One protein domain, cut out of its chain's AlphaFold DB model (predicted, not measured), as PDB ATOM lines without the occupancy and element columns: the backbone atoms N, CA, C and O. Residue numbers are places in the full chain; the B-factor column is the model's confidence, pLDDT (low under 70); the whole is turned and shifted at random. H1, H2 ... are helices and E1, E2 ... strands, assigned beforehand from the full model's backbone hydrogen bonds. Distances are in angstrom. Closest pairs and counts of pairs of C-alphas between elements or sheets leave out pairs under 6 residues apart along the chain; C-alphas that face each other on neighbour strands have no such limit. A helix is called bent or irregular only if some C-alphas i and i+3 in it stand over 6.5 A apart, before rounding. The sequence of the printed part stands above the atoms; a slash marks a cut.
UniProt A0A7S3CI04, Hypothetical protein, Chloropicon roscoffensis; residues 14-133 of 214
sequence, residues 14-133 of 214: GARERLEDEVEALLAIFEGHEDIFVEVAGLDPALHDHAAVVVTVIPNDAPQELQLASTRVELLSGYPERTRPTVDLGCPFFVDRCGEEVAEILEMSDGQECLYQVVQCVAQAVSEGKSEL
ATOM      1  N   GLY A  14      35.005  29.253  35.755       68.81
ATOM      2  CA  GLY A  14      35.310  29.381  37.190       68.81
ATOM      3  C   GLY A  14      35.118  28.112  38.041       68.81
ATOM      4  O   GLY A  14      35.563  28.063  39.184       68.81
ATOM      5  N   ALA A  15      34.448  27.072  37.536       70.50
ATOM      6  CA  ALA A  15      34.434  25.758  38.197       70.50
ATOM      7  C   ALA A  15      35.710  24.970  37.875       70.50
ATOM      8  O   ALA A  15      36.177  24.179  38.687       70.50
ATOM      9  N   ARG A  16      36.282  25.205  36.688       75.19
ATOM     10  CA  ARG A  16      37.546  24.601  36.272       75.19
ATOM     11  C   ARG A  16      38.740  25.206  37.010       75.19
ATOM     12  O   ARG A  16      39.566  24.442  37.479       75.19
ATOM     13  N   GLU A  17      38.793  26.532  37.139       79.81
ATOM     14  CA  GLU A  17      39.860  27.230  37.879       79.81
ATOM     15  C   GLU A  17      39.943  26.742  39.335       79.81
ATOM     16  O   GLU A  17      41.001  26.324  39.782       79.81
ATOM     17  N   ARG A  18      38.801  26.641  40.030       81.81
ATOM     18  CA  ARG A  18      38.745  26.084  41.395       81.81
ATOM     19  C   ARG A  18      39.223  24.637  41.493       81.81
ATOM     20  O   ARG A  18      39.937  24.287  42.421       81.81
ATOM     21  N   LEU A  19      38.846  23.797  40.530       83.00
ATOM     22  CA  LEU A  19      39.310  22.411  40.486       83.00
ATOM     23  C   LEU A  19      40.826  22.325  40.249       83.00
ATOM     24  O   LEU A  19      41.490  21.471  40.830       83.00
ATOM     25  N   GLU A  20      41.366  23.178  39.378       84.12
ATOM     26  CA  GLU A  20      42.807  23.273  39.132       84.12
ATOM     27  C   GLU A  20      43.545  23.718  40.407       84.12
ATOM     28  O   GLU A  20      44.505  23.050  40.796       84.12
ATOM     29  N   ASP A  21      43.035  24.734  41.111       87.75
ATOM     30  CA  ASP A  21      43.579  25.212  42.389       87.75
ATOM     31  C   ASP A  21      43.538  24.130  43.488       87.75
ATOM     32  O   ASP A  21      44.526  23.917  44.195       87.75
ATOM     33  N   GLU A  22      42.415  23.413  43.633       90.75
ATOM     34  CA  GLU A  22      42.269  22.339  44.626       90.75
ATOM     35  C   GLU A  22      43.241  21.187  44.342       90.75
ATOM     36  O   GLU A  22      43.895  20.680  45.257       90.75
ATOM     37  N   VAL A  23      43.377  20.783  43.075       88.00
ATOM     38  CA  VAL A  23      44.318  19.730  42.678       88.00
ATOM     39  C   VAL A  23      45.766  20.168  42.886       88.00
ATOM     40  O   VAL A  23      46.573  19.367  43.357       88.00
ATOM     41  N   GLU A  24      46.118  21.409  42.550       89.50
ATOM     42  CA  GLU A  24      47.469  21.929  42.769       89.50
ATOM     43  C   GLU A  24      47.811  21.946  44.263       89.50
ATOM     44  O   GLU A  24      48.869  21.453  44.663       89.50
ATOM     45  N   ALA A  25      46.885  22.419  45.102       90.50
ATOM     46  CA  ALA A  25      47.039  22.386  46.551       90.50
ATOM     47  C   ALA A  25      47.182  20.948  47.073       90.50
ATOM     48  O   ALA A  25      48.065  20.672  47.884       90.50
ATOM     49  N   LEU A  26      46.358  20.017  46.582       91.88
ATOM     50  CA  LEU A  26      46.422  18.605  46.947       91.88
ATOM     51  C   LEU A  26      47.791  18.000  46.608       91.88
ATOM     52  O   LEU A  26      48.413  17.362  47.456       91.88
ATOM     53  N   LEU A  27      48.275  18.218  45.385       90.19
ATOM     54  CA  LEU A  27      49.576  17.719  44.946       90.19
ATOM     55  C   LEU A  27      50.713  18.307  45.782       90.19
ATOM     56  O   LEU A  27      51.602  17.559  46.172       90.19
ATOM     57  N   ALA A  28      50.661  19.599  46.111       91.06
ATOM     58  CA  ALA A  28      51.661  20.245  46.959       91.06
ATOM     59  C   ALA A  28      51.658  19.708  48.402       91.06
ATOM     60  O   ALA A  28      52.714  19.571  49.015       91.06
ATOM     61  N   ILE A  29      50.484  19.388  48.954       91.81
ATOM     62  CA  ILE A  29      50.352  18.831  50.309       91.81
ATOM     63  C   ILE A  29      50.922  17.410  50.385       91.81
ATOM     64  O   ILE A  29      51.573  17.060  51.369       91.81
ATOM     65  N   PHE A  30      50.668  16.593  49.362       89.50
ATOM     66  CA  PHE A  30      51.077  15.188  49.332       89.50
ATOM     67  C   PHE A  30      52.389  14.946  48.569       89.50
ATOM     68  O   PHE A  30      52.804  13.796  48.395       89.50
ATOM     69  N   GLU A  31      53.083  16.005  48.147       90.19
ATOM     70  CA  GLU A  31      54.391  15.899  47.511       90.19
ATOM     71  C   GLU A  31      55.405  15.286  48.489       90.19
ATOM     72  O   GLU A  31      55.709  15.838  49.545       90.19
ATOM     73  N   GLY A  32      55.935  14.110  48.141       84.06
ATOM     74  CA  GLY A  32      56.899  13.401  48.984       84.06
ATOM     75  C   GLY A  32      56.306  12.775  50.252       84.06
ATOM     76  O   GLY A  32      57.066  12.443  51.159       84.06
ATOM     77  N   HIS A  33      54.982  12.597  50.327       87.69
ATOM     78  CA  HIS A  33      54.338  11.955  51.471       87.69
ATOM     79  C   HIS A  33      54.826  10.504  51.654       87.69
ATOM     80  O   HIS A  33      54.886   9.716  50.704       87.69
ATOM     81  N   GLU A  34      55.164  10.128  52.892       83.50
ATOM     82  CA  GLU A  34      55.755   8.813  53.195       83.50
ATOM     83  C   GLU A  34      54.783   7.660  52.912       83.50
ATOM     84  O   GLU A  34      55.185   6.575  52.484       83.50
ATOM     85  N   ASP A  35      53.486   7.904  53.123       84.81
ATOM     86  CA  ASP A  35      52.475   6.853  53.030       84.81
ATOM     87  C   ASP A  35      51.791   6.690  51.694       84.81
ATOM     88  O   ASP A  35      51.404   5.570  51.365       84.81
ATOM     89  N   ILE A  36      51.659   7.757  50.917       88.56
ATOM     90  CA  ILE A  36      50.886   7.729  49.684       88.56
ATOM     91  C   ILE A  36      51.564   8.539  48.589       88.56
ATOM     92  O   ILE A  36      52.293   9.492  48.842       88.56
ATOM     93  N   PHE A  37      51.279   8.154  47.358       88.31
ATOM     94  CA  PHE A  37      51.581   8.890  46.151       88.31
ATOM     95  C   PHE A  37      50.263   9.253  45.470       88.31
ATOM     96  O   PHE A  37      49.379   8.404  45.335       88.31
ATOM     97  N   VAL A  38      50.127  10.512  45.062       89.19
ATOM     98  CA  VAL A  38      48.925  11.022  44.400       89.19
ATOM     99  C   VAL A  38      49.247  11.279  42.933       89.19
ATOM    100  O   VAL A  38      50.113  12.086  42.608       89.19
ATOM    101  N   GLU A  39      48.533  10.593  42.046       88.31
ATOM    102  CA  GLU A  39      48.597  10.798  40.601       88.31
ATOM    103  C   GLU A  39      47.291  11.417  40.112       88.31
ATOM    104  O   GLU A  39      46.208  10.998  40.524       88.31
ATOM    105  N   VAL A  40      47.373  12.395  39.207       87.62
ATOM    106  CA  VAL A  40      46.185  13.038  38.638       87.62
ATOM    107  C   VAL A  40      46.203  12.950  37.121       87.62
ATOM    108  O   VAL A  40      47.184  13.300  36.468       87.62
ATOM    109  N   ALA A  41      45.083  12.509  36.554       85.25
ATOM    110  CA  ALA A  41      44.861  12.420  35.118       85.25
ATOM    111  C   ALA A  41      43.594  13.188  34.705       85.25
ATOM    112  O   ALA A  41      42.654  13.333  35.483       85.25
ATOM    113  N   GLY A  42      43.547  13.645  33.449       75.38
ATOM    114  CA  GLY A  42      42.346  14.263  32.865       75.38
ATOM    115  C   GLY A  42      42.265  15.791  32.951       75.38
ATOM    116  O   GLY A  42      41.263  16.353  32.522       75.38
ATOM    117  N   LEU A  43      43.315  16.471  33.425       68.38
ATOM    118  CA  LEU A  43      43.411  17.944  33.420       68.38
ATOM    119  C   LEU A  43      43.741  18.555  32.047       68.38
ATOM    120  O   LEU A  43      43.667  19.773  31.886       68.38
ATOM    121  N   ASP A  44      44.077  17.736  31.043       64.25
ATOM    122  CA  ASP A  44      44.501  18.223  29.727       64.25
ATOM    123  C   ASP A  44      43.397  19.077  29.059       64.25
ATOM    124  O   ASP A  44      42.303  18.570  28.780       64.25
ATOM    125  N   PRO A  45      43.660  20.368  28.771       54.59
ATOM    126  CA  PRO A  45      42.694  21.263  28.136       54.59
ATOM    127  C   PRO A  45      42.260  20.814  26.732       54.59
ATOM    128  O   PRO A  45      41.228  21.281  26.249       54.59
ATOM    129  N   ALA A  46      42.994  19.906  26.077       54.19
ATOM    130  CA  ALA A  46      42.638  19.376  24.762       54.19
ATOM    131  C   ALA A  46      41.534  18.297  24.793       54.19
ATOM    132  O   ALA A  46      40.907  18.036  23.759       54.19
ATOM    133  N   LEU A  47      41.260  17.674  25.948       52.72
ATOM    134  CA  LEU A  47      40.164  16.710  26.107       52.72
ATOM    135  C   LEU A  47      38.843  17.445  26.387       52.72
ATOM    136  O   LEU A  47      38.370  17.549  27.516       52.72
ATOM    137  N   HIS A  48      38.227  17.981  25.334       45.03
ATOM    138  CA  HIS A  48      36.920  18.623  25.443       45.03
ATOM    139  C   HIS A  48      35.761  17.625  25.646       45.03
ATOM    140  O   HIS A  48      35.719  16.538  25.073       45.03
ATOM    141  N   ASP A  49      34.792  18.102  26.432       48.44
ATOM    142  CA  ASP A  49      33.386  17.700  26.586       48.44
ATOM    143  C   ASP A  49      32.976  16.680  27.661       48.44
ATOM    144  O   ASP A  49      31.826  16.762  28.088       48.44
ATOM    145  N   HIS A  50      33.845  15.813  28.198       50.66
ATOM    146  CA  HIS A  50      33.446  14.849  29.254       50.66
ATOM    147  C   HIS A  50      34.566  14.458  30.237       50.66
ATOM    148  O   HIS A  50      34.511  13.377  30.823       50.66
ATOM    149  N   ALA A  51      35.606  15.281  30.380       55.44
ATOM    150  CA  ALA A  51      36.796  14.912  31.142       55.44
ATOM    151  C   ALA A  51      36.463  14.725  32.630       55.44
ATOM    152  O   ALA A  51      36.247  15.693  33.355       55.44
ATOM    153  N   ALA A  52      36.391  13.466  33.063       68.81
ATOM    154  CA  ALA A  52      36.470  13.143  34.472       68.81
ATOM    155  C   ALA A  52      37.925  13.349  34.905       68.81
ATOM    156  O   ALA A  52      38.820  12.736  34.315       68.81
ATOM    157  N   VAL A  53      38.167  14.210  35.893       77.94
ATOM    158  CA  VAL A  53      39.484  14.262  36.537       77.94
ATOM    159  C   VAL A  53      39.569  13.064  37.465       77.94
ATOM    160  O   VAL A  53      38.657  12.801  38.247       77.94
ATOM    161  N   VAL A  54      40.637  12.292  37.317       83.00
ATOM    162  CA  VAL A  54      40.857  11.068  38.076       83.00
ATOM    163  C   VAL A  54      42.047  11.302  38.984       83.00
ATOM    164  O   VAL A  54      43.164  11.454  38.493       83.00
ATOM    165  N   VAL A  55      41.809  11.294  40.290       83.38
ATOM    166  CA  VAL A  55      42.860  11.296  41.308       83.38
ATOM    167  C   VAL A  55      43.058   9.861  41.770       83.38
ATOM    168  O   VAL A  55      42.107   9.203  42.185       83.38
ATOM    169  N   THR A  56      44.279   9.352  41.665       83.81
ATOM    170  CA  THR A  56      44.638   8.003  42.104       83.81
ATOM    171  C   THR A  56      45.607   8.100  43.271       83.81
ATOM    172  O   THR A  56      46.670   8.701  43.153       83.81
ATOM    173  N   VAL A  57      45.223   7.513  44.400       83.69
ATOM    174  CA  VAL A  57      46.014   7.449  45.628       83.69
ATOM    175  C   VAL A  57      46.621   6.057  45.728       83.69
ATOM    176  O   VAL A  57      45.896   5.061  45.787       83.69
ATOM    177  N   ILE A  58      47.949   5.990  45.728       82.88
ATOM    178  CA  ILE A  58      48.727   4.751  45.719       82.88
ATOM    179  C   ILE A  58      49.523   4.665  47.025       82.88
ATOM    180  O   ILE A  58      50.302   5.574  47.302       82.88
ATOM    181  N   PRO A  59      49.385   3.603  47.832       82.56
ATOM    182  CA  PRO A  59      50.208   3.402  49.017       82.56
ATOM    183  C   PRO A  59      51.695   3.264  48.657       82.56
ATOM    184  O   PRO A  59      52.079   2.405  47.863       82.56
ATOM    185  N   ASN A  60      52.546   4.077  49.278       79.94
ATOM    186  CA  ASN A  60      54.002   3.967  49.196       79.94
ATOM    187  C   ASN A  60      54.517   2.940  50.203       79.94
ATOM    188  O   ASN A  60      53.973   2.850  51.295       79.94
ATOM    189  N   ASP A  61      55.583   2.202  49.872       70.62
ATOM    190  CA  ASP A  61      56.292   1.291  50.798       70.62
ATOM    191  C   ASP A  61      55.355   0.428  51.670       70.62
ATOM    192  O   ASP A  61      55.519   0.279  52.884       70.62
ATOM    193  N   ALA A  62      54.281  -0.069  51.059       63.97
ATOM    194  CA  ALA A  62      53.268  -0.821  51.771       63.97
ATOM    195  C   ALA A  62      53.643  -2.317  51.812       63.97
ATOM    196  O   ALA A  62      54.321  -2.813  50.898       63.97
ATOM    197  N   PRO A  63      53.216  -3.069  52.842       63.56
ATOM    198  CA  PRO A  63      53.289  -4.529  52.852       63.56
ATOM    199  C   PRO A  63      52.660  -5.122  51.583       63.56
ATOM    200  O   PRO A  63      51.793  -4.493  50.978       63.56
ATOM    201  N   GLN A  64      53.068  -6.330  51.166       63.31
ATOM    202  CA  GLN A  64      52.615  -6.958  49.902       63.31
ATOM    203  C   GLN A  64      51.088  -6.937  49.697       63.31
ATOM    204  O   GLN A  64      50.619  -6.904  48.564       63.31
ATOM    205  N   GLU A  65      50.326  -6.936  50.786       59.69
ATOM    206  CA  GLU A  65      48.862  -6.905  50.813       59.69
ATOM    207  C   GLU A  65      48.264  -5.553  50.381       59.69
ATOM    208  O   GLU A  65      47.152  -5.517  49.862       59.69
ATOM    209  N   LEU A  66      49.015  -4.457  50.526       64.75
ATOM    210  CA  LEU A  66      48.616  -3.091  50.170       64.75
ATOM    211  C   LEU A  66      49.295  -2.575  48.887       64.75
ATOM    212  O   LEU A  66      48.853  -1.576  48.331       64.75
ATOM    213  N   GLN A  67      50.325  -3.262  48.370       62.19
ATOM    214  CA  GLN A  67      51.097  -2.832  47.183       62.19
ATOM    215  C   GLN A  67      50.293  -2.759  45.875       62.19
ATOM    216  O   GLN A  67      50.738  -2.131  44.919       62.19
ATOM    217  N   LEU A  68      49.141  -3.427  45.810       66.25
ATOM    218  CA  LEU A  68      48.248  -3.412  44.644       66.25
ATOM    219  C   LEU A  68      46.960  -2.622  44.896       66.25
ATOM    220  O   LEU A  68      46.101  -2.570  44.017       66.25
ATOM    221  N   ALA A  69      46.796  -2.052  46.091       77.31
ATOM    222  CA  ALA A  69      45.624  -1.261  46.410       77.31
ATOM    223  C   ALA A  69      45.809   0.158  45.861       77.31
ATOM    224  O   ALA A  69      46.865   0.757  46.018       77.31
ATOM    225  N   SER A  70      44.780   0.704  45.222       84.69
ATOM    226  CA  SER A  70      44.761   2.103  44.799       84.69
ATOM    227  C   SER A  70      43.355   2.645  44.961       84.69
ATOM    228  O   SER A  70      42.411   2.013  44.489       84.69
ATOM    229  N   THR A  71      43.217   3.812  45.581       86.75
ATOM    230  CA  THR A  71      41.934   4.515  45.637       86.75
ATOM    231  C   THR A  71      41.823   5.454  44.452       86.75
ATOM    232  O   THR A  71      42.750   6.206  44.162       86.75
ATOM    233  N   ARG A  72      40.684   5.425  43.770       89.56
ATOM    234  CA  ARG A  72      40.394   6.241  42.600       89.56
ATOM    235  C   ARG A  72      39.237   7.181  42.904       89.56
ATOM    236  O   ARG A  72      38.137   6.735  43.213       89.56
ATOM    237  N   VAL A  73      39.480   8.478  42.789       90.81
ATOM    238  CA  VAL A  73      38.468   9.525  42.925       90.81
ATOM    239  C   VAL A  73      38.185  10.096  41.544       90.81
ATOM    240  O   VAL A  73      39.076  10.643  40.897       90.81
ATOM    241  N   GLU A  74      36.952   9.942  41.076       88.50
ATOM    242  CA  GLU A  74      36.482  10.484  39.804       88.50
ATOM    243  C   GLU A  74      35.655  11.753  40.034       88.50
ATOM    244  O   GLU A  74      34.637  11.739  40.732       88.50
ATOM    245  N   LEU A  75      36.074  12.844  39.400       87.19
ATOM    246  CA  LEU A  75      35.431  14.152  39.462       87.19
ATOM    247  C   LEU A  75      34.758  14.444  38.128       87.19
ATOM    248  O   LEU A  75      35.425  14.587  37.106       87.19
ATOM    249  N   LEU A  76      33.429  14.513  38.132       84.19
ATOM    250  CA  LEU A  76      32.643  14.772  36.929       84.19
ATOM    251  C   LEU A  76      32.539  16.271  36.615       84.19
ATOM    252  O   LEU A  76      32.743  17.136  37.468       84.19
ATOM    253  N   SER A  77      32.154  16.577  35.374       75.62
ATOM    254  CA  SER A  77      31.901  17.947  34.929       75.62
ATOM    255  C   SER A  77      30.829  18.614  35.799       75.62
ATOM    256  O   SER A  77      29.666  18.201  35.774       75.62
ATOM    257  N   GLY A  78      31.211  19.670  36.517       76.94
ATOM    258  CA  GLY A  78      30.326  20.397  37.431       76.94
ATOM    259  C   GLY A  78      30.621  20.173  38.914       76.94
ATOM    260  O   GLY A  78      29.914  20.741  39.740       76.94
ATOM    261  N   TYR A  79      31.643  19.394  39.264       83.25
ATOM    262  CA  TYR A  79      32.200  19.386  40.615       83.25
ATOM    263  C   TYR A  79      32.808  20.765  40.962       83.25
ATOM    264  O   TYR A  79      33.355  21.410  40.063       83.25
ATOM    265  N   PRO A  80      32.715  21.230  42.224       83.00
ATOM    266  CA  PRO A  80      31.975  20.624  43.345       83.00
ATOM    267  C   PRO A  80      30.480  20.986  43.399       83.00
ATOM    268  O   PRO A  80      29.709  20.344  44.104       83.00
ATOM    269  N   GLU A  81      30.036  21.994  42.648       82.31
ATOM    270  CA  GLU A  81      28.728  22.640  42.853       82.31
ATOM    271  C   GLU A  81      27.511  21.823  42.398       82.31
ATOM    272  O   GLU A  81      26.417  21.976  42.939       82.31
ATOM    273  N   ARG A  82      27.663  20.997  41.359       79.44
ATOM    274  CA  ARG A  82      26.554  20.283  40.698       79.44
ATOM    275  C   ARG A  82      26.671  18.768  40.789       79.44
ATOM    276  O   ARG A  82      25.664  18.075  40.649       79.44
ATOM    277  N   THR A  83      27.880  18.251  40.970       83.88
ATOM    278  CA  THR A  83      28.155  16.812  41.016       83.88
ATOM    279  C   THR A  83      29.108  16.494  42.151       83.88
ATOM    280  O   THR A  83      30.048  17.244  42.388       83.88
ATOM    281  N   ARG A  84      28.890  15.352  42.803       86.19
ATOM    282  CA  ARG A  84      29.765  14.828  43.857       86.19
ATOM    283  C   ARG A  84      30.874  13.949  43.256       86.19
ATOM    284  O   ARG A  84      30.651  13.385  42.179       86.19
ATOM    285  N   PRO A  85      32.026  13.805  43.932       89.62
ATOM    286  CA  PRO A  85      33.030  12.821  43.548       89.62
ATOM    287  C   PRO A  85      32.451  11.411  43.626       89.62
ATOM    288  O   PRO A  85      31.629  11.114  44.493       89.62
ATOM    289  N   THR A  86      32.930  10.527  42.758       89.88
ATOM    290  CA  THR A  86      32.765   9.081  42.943       89.88
ATOM    291  C   THR A  86      34.081   8.512  43.450       89.88
ATOM    292  O   THR A  86      35.112   8.725  42.818       89.88
ATOM    293  N   VAL A  87      34.058   7.810  44.583       92.00
ATOM    294  CA  VAL A  87      35.258   7.219  45.189       92.00
ATOM    295  C   VAL A  87      35.183   5.701  45.080       92.00
ATOM    296  O   VAL A  87      34.252   5.080  45.585       92.00
ATOM    297  N   ASP A  88      36.175   5.111  44.424       90.75
ATOM    298  CA  ASP A  88      36.432   3.675  44.416       90.75
ATOM    299  C   ASP A  88      37.672   3.397  45.262       90.75
ATOM    300  O   ASP A  88      38.789   3.751  44.891       90.75
ATOM    301  N   LEU A  89      37.478   2.769  46.418       87.00
ATOM    302  CA  LEU A  89      38.562   2.467  47.348       87.00
ATOM    303  C   LEU A  89      39.473   1.335  46.848       87.00
ATOM    304  O   LEU A  89      40.577   1.182  47.359       87.00
ATOM    305  N   GLY A  90      39.061   0.555  45.845       83.25
ATOM    306  CA  GLY A  90      39.916  -0.405  45.139       83.25
ATOM    307  C   GLY A  90      40.268  -1.693  45.894       83.25
ATOM    308  O   GLY A  90      40.654  -2.676  45.259       83.25
ATOM    309  N   CYS A  91      40.114  -1.757  47.221       79.31
ATOM    310  CA  CYS A  91      40.315  -2.992  47.984       79.31
ATOM    311  C   CYS A  91      39.431  -3.082  49.247       79.31
ATOM    312  O   CYS A  91      39.042  -2.054  49.802       79.31
ATOM    313  N   PRO A  92      39.143  -4.305  49.749       83.62
ATOM    314  CA  PRO A  92      38.347  -4.496  50.966       83.62
ATOM    315  C   PRO A  92      38.947  -3.833  52.211       83.62
ATOM    316  O   PRO A  92      38.206  -3.325  53.038       83.62
ATOM    317  N   PHE A  93      40.280  -3.785  52.318       82.62
ATOM    318  CA  PHE A  93      40.958  -3.161  53.457       82.62
ATOM    319  C   PHE A  93      40.556  -1.689  53.628       82.62
ATOM    320  O   PHE A  93      40.200  -1.274  54.725       82.62
ATOM    321  N   PHE A  94      40.563  -0.910  52.542       86.06
ATOM    322  CA  PHE A  94      40.150   0.491  52.601       86.06
ATOM    323  C   PHE A  94      38.646   0.640  52.814       86.06
ATOM    324  O   PHE A  94      38.229   1.516  53.563       86.06
ATOM    325  N   VAL A  95      37.826  -0.239  52.231       88.00
ATOM    326  CA  VAL A  95      36.375  -0.238  52.484       88.00
ATOM    327  C   VAL A  95      36.080  -0.406  53.974       88.00
ATOM    328  O   VAL A  95      35.291   0.359  54.520       88.00
ATOM    329  N   ASP A  96      36.749  -1.346  54.637       86.19
ATOM    330  CA  ASP A  96      36.532  -1.616  56.059       86.19
ATOM    331  C   ASP A  96      37.118  -0.519  56.965       86.19
ATOM    332  O   ASP A  96      36.590  -0.274  58.048       86.19
ATOM    333  N   ARG A  97      38.213   0.135  56.550       86.62
ATOM    334  CA  ARG A  97      38.934   1.117  57.382       86.62
ATOM    335  C   ARG A  97      38.433   2.544  57.249       86.62
ATOM    336  O   ARG A  97      38.323   3.229  58.255       86.62
ATOM    337  N   CYS A  98      38.167   2.991  56.028       91.69
ATOM    338  CA  CYS A  98      37.805   4.378  55.749       91.69
ATOM    339  C   CYS A  98      36.515   4.524  54.932       91.69
ATOM    340  O   CYS A  98      36.127   5.643  54.611       91.69
ATOM    341  N   GLY A  99      35.815   3.432  54.604       91.56
ATOM    342  CA  GLY A  99      34.609   3.488  53.773       91.56
ATOM    343  C   GLY A  99      33.477   4.331  54.359       91.56
ATOM    344  O   GLY A  99      32.885   5.130  53.633       91.56
ATOM    345  N   GLU A 100      33.188   4.184  55.656       93.19
ATOM    346  CA  GLU A 100      32.145   4.973  56.332       93.19
ATOM    347  C   GLU A 100      32.526   6.457  56.409       93.19
ATOM    348  O   GLU A 100      31.736   7.312  56.017       93.19
ATOM    349  N   GLU A 101      33.759   6.767  56.814       93.38
ATOM    350  CA  GLU A 101      34.242   8.148  56.923       93.38
ATOM    351  C   GLU A 101      34.277   8.855  55.558       93.38
ATOM    352  O   GLU A 101      33.828   9.993  55.429       93.38
ATOM    353  N   VAL A 102      34.722   8.166  54.500       93.94
ATOM    354  CA  VAL A 102      34.665   8.694  53.130       93.94
ATOM    355  C   VAL A 102      33.220   8.963  52.710       93.94
ATOM    356  O   VAL A 102      32.949  10.007  52.116       93.94
ATOM    357  N   ALA A 103      32.275   8.072  53.025       92.94
ATOM    358  CA  ALA A 103      30.864   8.300  52.720       92.94
ATOM    359  C   ALA A 103      30.314   9.535  53.455       92.94
ATOM    360  O   ALA A 103      29.652  10.366  52.832       92.94
ATOM    361  N   GLU A 104      30.649   9.706  54.735       93.38
ATOM    362  CA  GLU A 104      30.265  10.883  55.520       93.38
ATOM    363  C   GLU A 104      30.852  12.177  54.941       93.38
ATOM    364  O   GLU A 104      30.127  13.160  54.766       93.38
ATOM    365  N   ILE A 105      32.135  12.181  54.559       93.12
ATOM    366  CA  ILE A 105      32.777  13.330  53.900       93.12
ATOM    367  C   ILE A 105      32.005  13.711  52.628       93.12
ATOM    368  O   ILE A 105      31.700  14.888  52.416       93.12
ATOM    369  N   LEU A 106      31.644  12.733  51.794       91.19
ATOM    370  CA  LEU A 106      30.907  12.972  50.549       91.19
ATOM    371  C   LEU A 106      29.474  13.477  50.785       91.19
ATOM    372  O   LEU A 106      28.940  14.218  49.956       91.19
ATOM    373  N   GLU A 107      28.836  13.083  51.886       90.44
ATOM    374  CA  GLU A 107      27.505  13.569  52.260       90.44
ATOM    375  C   GLU A 107      27.532  14.999  52.801       90.44
ATOM    376  O   GLU A 107      26.646  15.793  52.473       90.44
ATOM    377  N   MET A 108      28.557  15.334  53.586       88.62
ATOM    378  CA  MET A 108      28.692  16.627  54.261       88.62
ATOM    379  C   MET A 108      29.221  17.743  53.351       88.62
ATOM    380  O   MET A 108      29.029  18.921  53.654       88.62
ATOM    381  N   SER A 109      29.849  17.399  52.227       84.69
ATOM    382  CA  SER A 109      30.512  18.352  51.322       84.69
ATOM    383  C   SER A 109      29.577  18.961  50.264       84.69
ATOM    384  O   SER A 109      29.969  19.145  49.113       84.69
ATOM    385  N   ASP A 110      28.318  19.251  50.611       80.38
ATOM    386  CA  ASP A 110      27.294  19.687  49.649       80.38
ATOM    387  C   ASP A 110      27.684  20.993  48.929       80.38
ATOM    388  O   ASP A 110      27.617  22.090  49.488       80.38
ATOM    389  N   GLY A 111      28.117  20.867  47.672       82.06
ATOM    390  CA  GLY A 111      28.573  21.992  46.858       82.06
ATOM    391  C   GLY A 111      29.944  22.554  47.249       82.06
ATOM    392  O   GLY A 111      30.234  23.695  46.889       82.06
ATOM    393  N   GLN A 112      30.761  21.813  48.004       87.44
ATOM    394  CA  GLN A 112      32.090  22.233  48.467       87.44
ATOM    395  C   GLN A 112      33.188  21.249  48.034       87.44
ATOM    396  O   GLN A 112      32.931  20.071  47.784       87.44
ATOM    397  N   GLU A 113      34.409  21.770  47.951       89.56
ATOM    398  CA  GLU A 113      35.649  21.023  47.719       89.56
ATOM    399  C   GLU A 113      35.908  20.041  48.871       89.56
ATOM    400  O   GLU A 113      35.669  20.354  50.042       89.56
ATOM    401  N   CYS A 114      36.342  18.828  48.534       92.56
ATOM    402  CA  CYS A 114      36.477  17.733  49.497       92.56
ATOM    403  C   CYS A 114      37.586  16.727  49.171       92.56
ATOM    404  O   CYS A 114      37.720  15.715  49.867       92.56
ATOM    405  N   LEU A 115      38.389  16.973  48.126       91.31
ATOM    406  CA  LEU A 115      39.450  16.051  47.721       91.31
ATOM    407  C   LEU A 115      40.465  15.846  48.833       91.31
ATOM    408  O   LEU A 115      40.852  14.712  49.107       91.31
ATOM    409  N   TYR A 116      40.866  16.931  49.490       93.06
ATOM    410  CA  TYR A 116      41.837  16.872  50.573       93.06
ATOM    411  C   TYR A 116      41.375  15.941  51.700       93.06
ATOM    412  O   TYR A 116      42.132  15.073  52.118       93.06
ATOM    413  N   GLN A 117      40.123  16.062  52.141       94.31
ATOM    414  CA  GLN A 117      39.557  15.259  53.225       94.31
ATOM    415  C   GLN A 117      39.494  13.779  52.840       94.31
ATOM    416  O   GLN A 117      39.881  12.923  53.632       94.31
ATOM    417  N   VAL A 118      39.063  13.472  51.610       93.06
ATOM    418  CA  VAL A 118      39.022  12.091  51.107       93.06
ATOM    419  C   VAL A 118      40.428  11.491  51.050       93.06
ATOM    420  O   VAL A 118      40.651  10.394  51.558       93.06
ATOM    421  N   VAL A 119      41.396  12.204  50.469       92.62
ATOM    422  CA  VAL A 119      42.776  11.710  50.342       92.62
ATOM    423  C   VAL A 119      43.455  11.597  51.708       92.62
ATOM    424  O   VAL A 119      44.152  10.617  51.953       92.62
ATOM    425  N   GLN A 120      43.211  12.539  52.622       93.31
ATOM    426  CA  GLN A 120      43.716  12.488  53.993       93.31
ATOM    427  C   GLN A 120      43.181  11.262  54.744       93.31
ATOM    428  O   GLN A 120      43.955  10.567  55.401       93.31
ATOM    429  N   CYS A 121      41.886  10.967  54.619       93.00
ATOM    430  CA  CYS A 121      41.263   9.796  55.233       93.00
ATOM    431  C   CYS A 121      41.903   8.488  54.725       93.00
ATOM    432  O   CYS A 121      42.280   7.614  55.509       93.00
ATOM    433  N   VAL A 122      42.146   8.381  53.413       91.12
ATOM    434  CA  VAL A 122      42.868   7.238  52.825       91.12
ATOM    435  C   VAL A 122      44.317   7.170  53.320       91.12
ATOM    436  O   VAL A 122      44.787   6.091  53.682       91.12
ATOM    437  N   ALA A 123      45.028   8.298  53.375       90.75
ATOM    438  CA  ALA A 123      46.407   8.354  53.863       90.75
ATOM    439  C   ALA A 123      46.519   7.868  55.316       90.75
ATOM    440  O   ALA A 123      47.414   7.087  55.641       90.75
ATOM    441  N   GLN A 124      45.578   8.273  56.173       90.50
ATOM    442  CA  GLN A 124      45.518   7.822  57.558       90.50
ATOM    443  C   GLN A 124      45.274   6.310  57.648       90.50
ATOM    444  O   GLN A 124      46.014   5.621  58.352       90.50
ATOM    445  N   ALA A 125      44.323   5.773  56.878       88.75
ATOM    446  CA  ALA A 125      44.067   4.333  56.832       88.75
ATOM    447  C   ALA A 125      45.303   3.529  56.382       88.75
ATOM    448  O   ALA A 125      45.574   2.448  56.912       88.75
ATOM    449  N   VAL A 126      46.087   4.055  55.430       87.94
ATOM    450  CA  VAL A 126      47.368   3.453  55.023       87.94
ATOM    451  C   VAL A 126      48.382   3.482  56.165       87.94
ATOM    452  O   VAL A 126      48.999   2.454  56.447       87.94
ATOM    453  N   SER A 127      48.557   4.630  56.821       87.12
ATOM    454  CA  SER A 127      49.505   4.790  57.930       87.12
ATOM    455  C   SER A 127      49.189   3.834  59.086       87.12
ATOM    456  O   SER A 127      50.074   3.134  59.583       87.12
ATOM    457  N   GLU A 128      47.921   3.757  59.493       84.94
ATOM    458  CA  GLU A 128      47.466   2.846  60.549       84.94
ATOM    459  C   GLU A 128      47.697   1.382  60.157       84.94
ATOM    460  O   GLU A 128      48.326   0.633  60.907       84.94
ATOM    461  N   GLY A 129      47.297   0.993  58.939       81.94
ATOM    462  CA  GLY A 129      47.513  -0.360  58.426       81.94
ATOM    463  C   GLY A 129      48.985  -0.766  58.384       81.94
ATOM    464  O   GLY A 129      49.339  -1.887  58.745       81.94
ATOM    465  N   LYS A 130      49.873   0.151  57.987       81.81
ATOM    466  CA  LYS A 130      51.321  -0.089  58.017       81.81
ATOM    467  C   LYS A 130      51.845  -0.289  59.432       81.81
ATOM    468  O   LYS A 130      52.699  -1.153  59.626       81.81
ATOM    469  N   SER A 131      51.391   0.519  60.390       81.56
ATOM    470  CA  SER A 131      51.840   0.412  61.781       81.56
ATOM    471  C   SER A 131      51.453  -0.941  62.369       81.56
ATOM    472  O   SER A 131      52.315  -1.653  62.878       81.56
ATOM    473  N   GLU A 132      50.189  -1.336  62.209       79.75
ATOM    474  CA  GLU A 132      49.678  -2.615  62.706       79.75
ATOM    475  C   GLU A 132      50.428  -3.803  62.088       79.75
ATOM    476  O   GLU A 132      50.901  -4.682  62.807       79.75
ATOM    477  N   LEU A 133      50.631  -3.802  60.768       74.50
ATOM    478  CA  LEU A 133      51.344  -4.888  60.090       74.50
ATOM    479  C   LEU A 133      52.821  -4.973  60.504       74.50
ATOM    480  O   LEU A 133      53.363  -6.073  60.629       74.50
TER     481      LEU A 133
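Overview. This is residues 14 to 133 of the 214 residues of the protein "Hypothetical protein" of Chloropicon roscoffensis (UniProt A0A7S3CI04). A four-strand antiparallel sheet is a wall with its helices over one face and the other face bare: H3 runs lengthwise over it, with H1 on the E1 side and H2 on the E4 side. This makes two layers, helices H1, H2 and H3 on one face of a sheet. The printed part has 120 residues, in the order H1 E1 E2 E3 E4 H2 H3, class mixed; the sheet, E1 - E2 - E3 - E4, is a meander, each strand the antiparallel neighbour of the one before. It is compact, radius of gyration of the C-alphas 14.2 A, and elongated, spanning 44 by 28 by 21 A.

Along the chain. The strands are E1, residues 36 to 41, E2, 53 to 59 and 19.7 A long, E3, 71 to 75, and E4, 86 to 88. H1, residues 14 to 30, is 24.4 A long and begins at C-alpha 14 (35.310, 29.381, 37.190). H2, residues 92 to 108, is 23.5 A long and irregular, with C-alphas 97 and 100 7.9 A apart and a kink of 60 degrees near residue 99. H3, residues 115 to 133, is 27.1 A long and ends at C-alpha 133 (51.344, -4.888, 60.090).

Arrangement. Hairpin E1 and E2 has N 39 and O 56 at 2.9 A, hairpin E2 and E3 N 55 and O 73 at 2.9 A, hairpin E3 and E4 N 74 and O 86 at 2.8 A, within hydrogen-bond range. H3 is on the sheet at a height of 8.2 A, over E2 and only just over E3, on which 3 of its C-alphas fall, and runs along the strands. H1, on the same face, is over E1 and E2 at a height of 10.2 A. H1 touches H3 at a shallow tilt of 23 degrees, the same way; their closest C-alphas, Leu 26 and Tyr 116, are 6.1 A apart. H2 and H3 form a helical hairpin and touch at a shallow tilt of 26 degrees, opposite ways; their closest C-alphas, Val 102 and Val 118, are 5.9 A apart. H2 and E4 are near each other, with 9 pairs of C-alphas within 10 A, while H1 and H2 are apart. Every O i to N i+4 pair is within hydrogen-bond range in H3, 12 of 13 in H1 and 11 of 13 in H2.

Size, cuts and confidence. The C-alphas farthest apart, His 48 and Glu 132, are 44.7 A apart. The printed part has no cut. The links E1 to E2 and E2 to E3 are long. The pLDDT is under 70 at residue 14, residues 43 to 52 and residues 62 to 68.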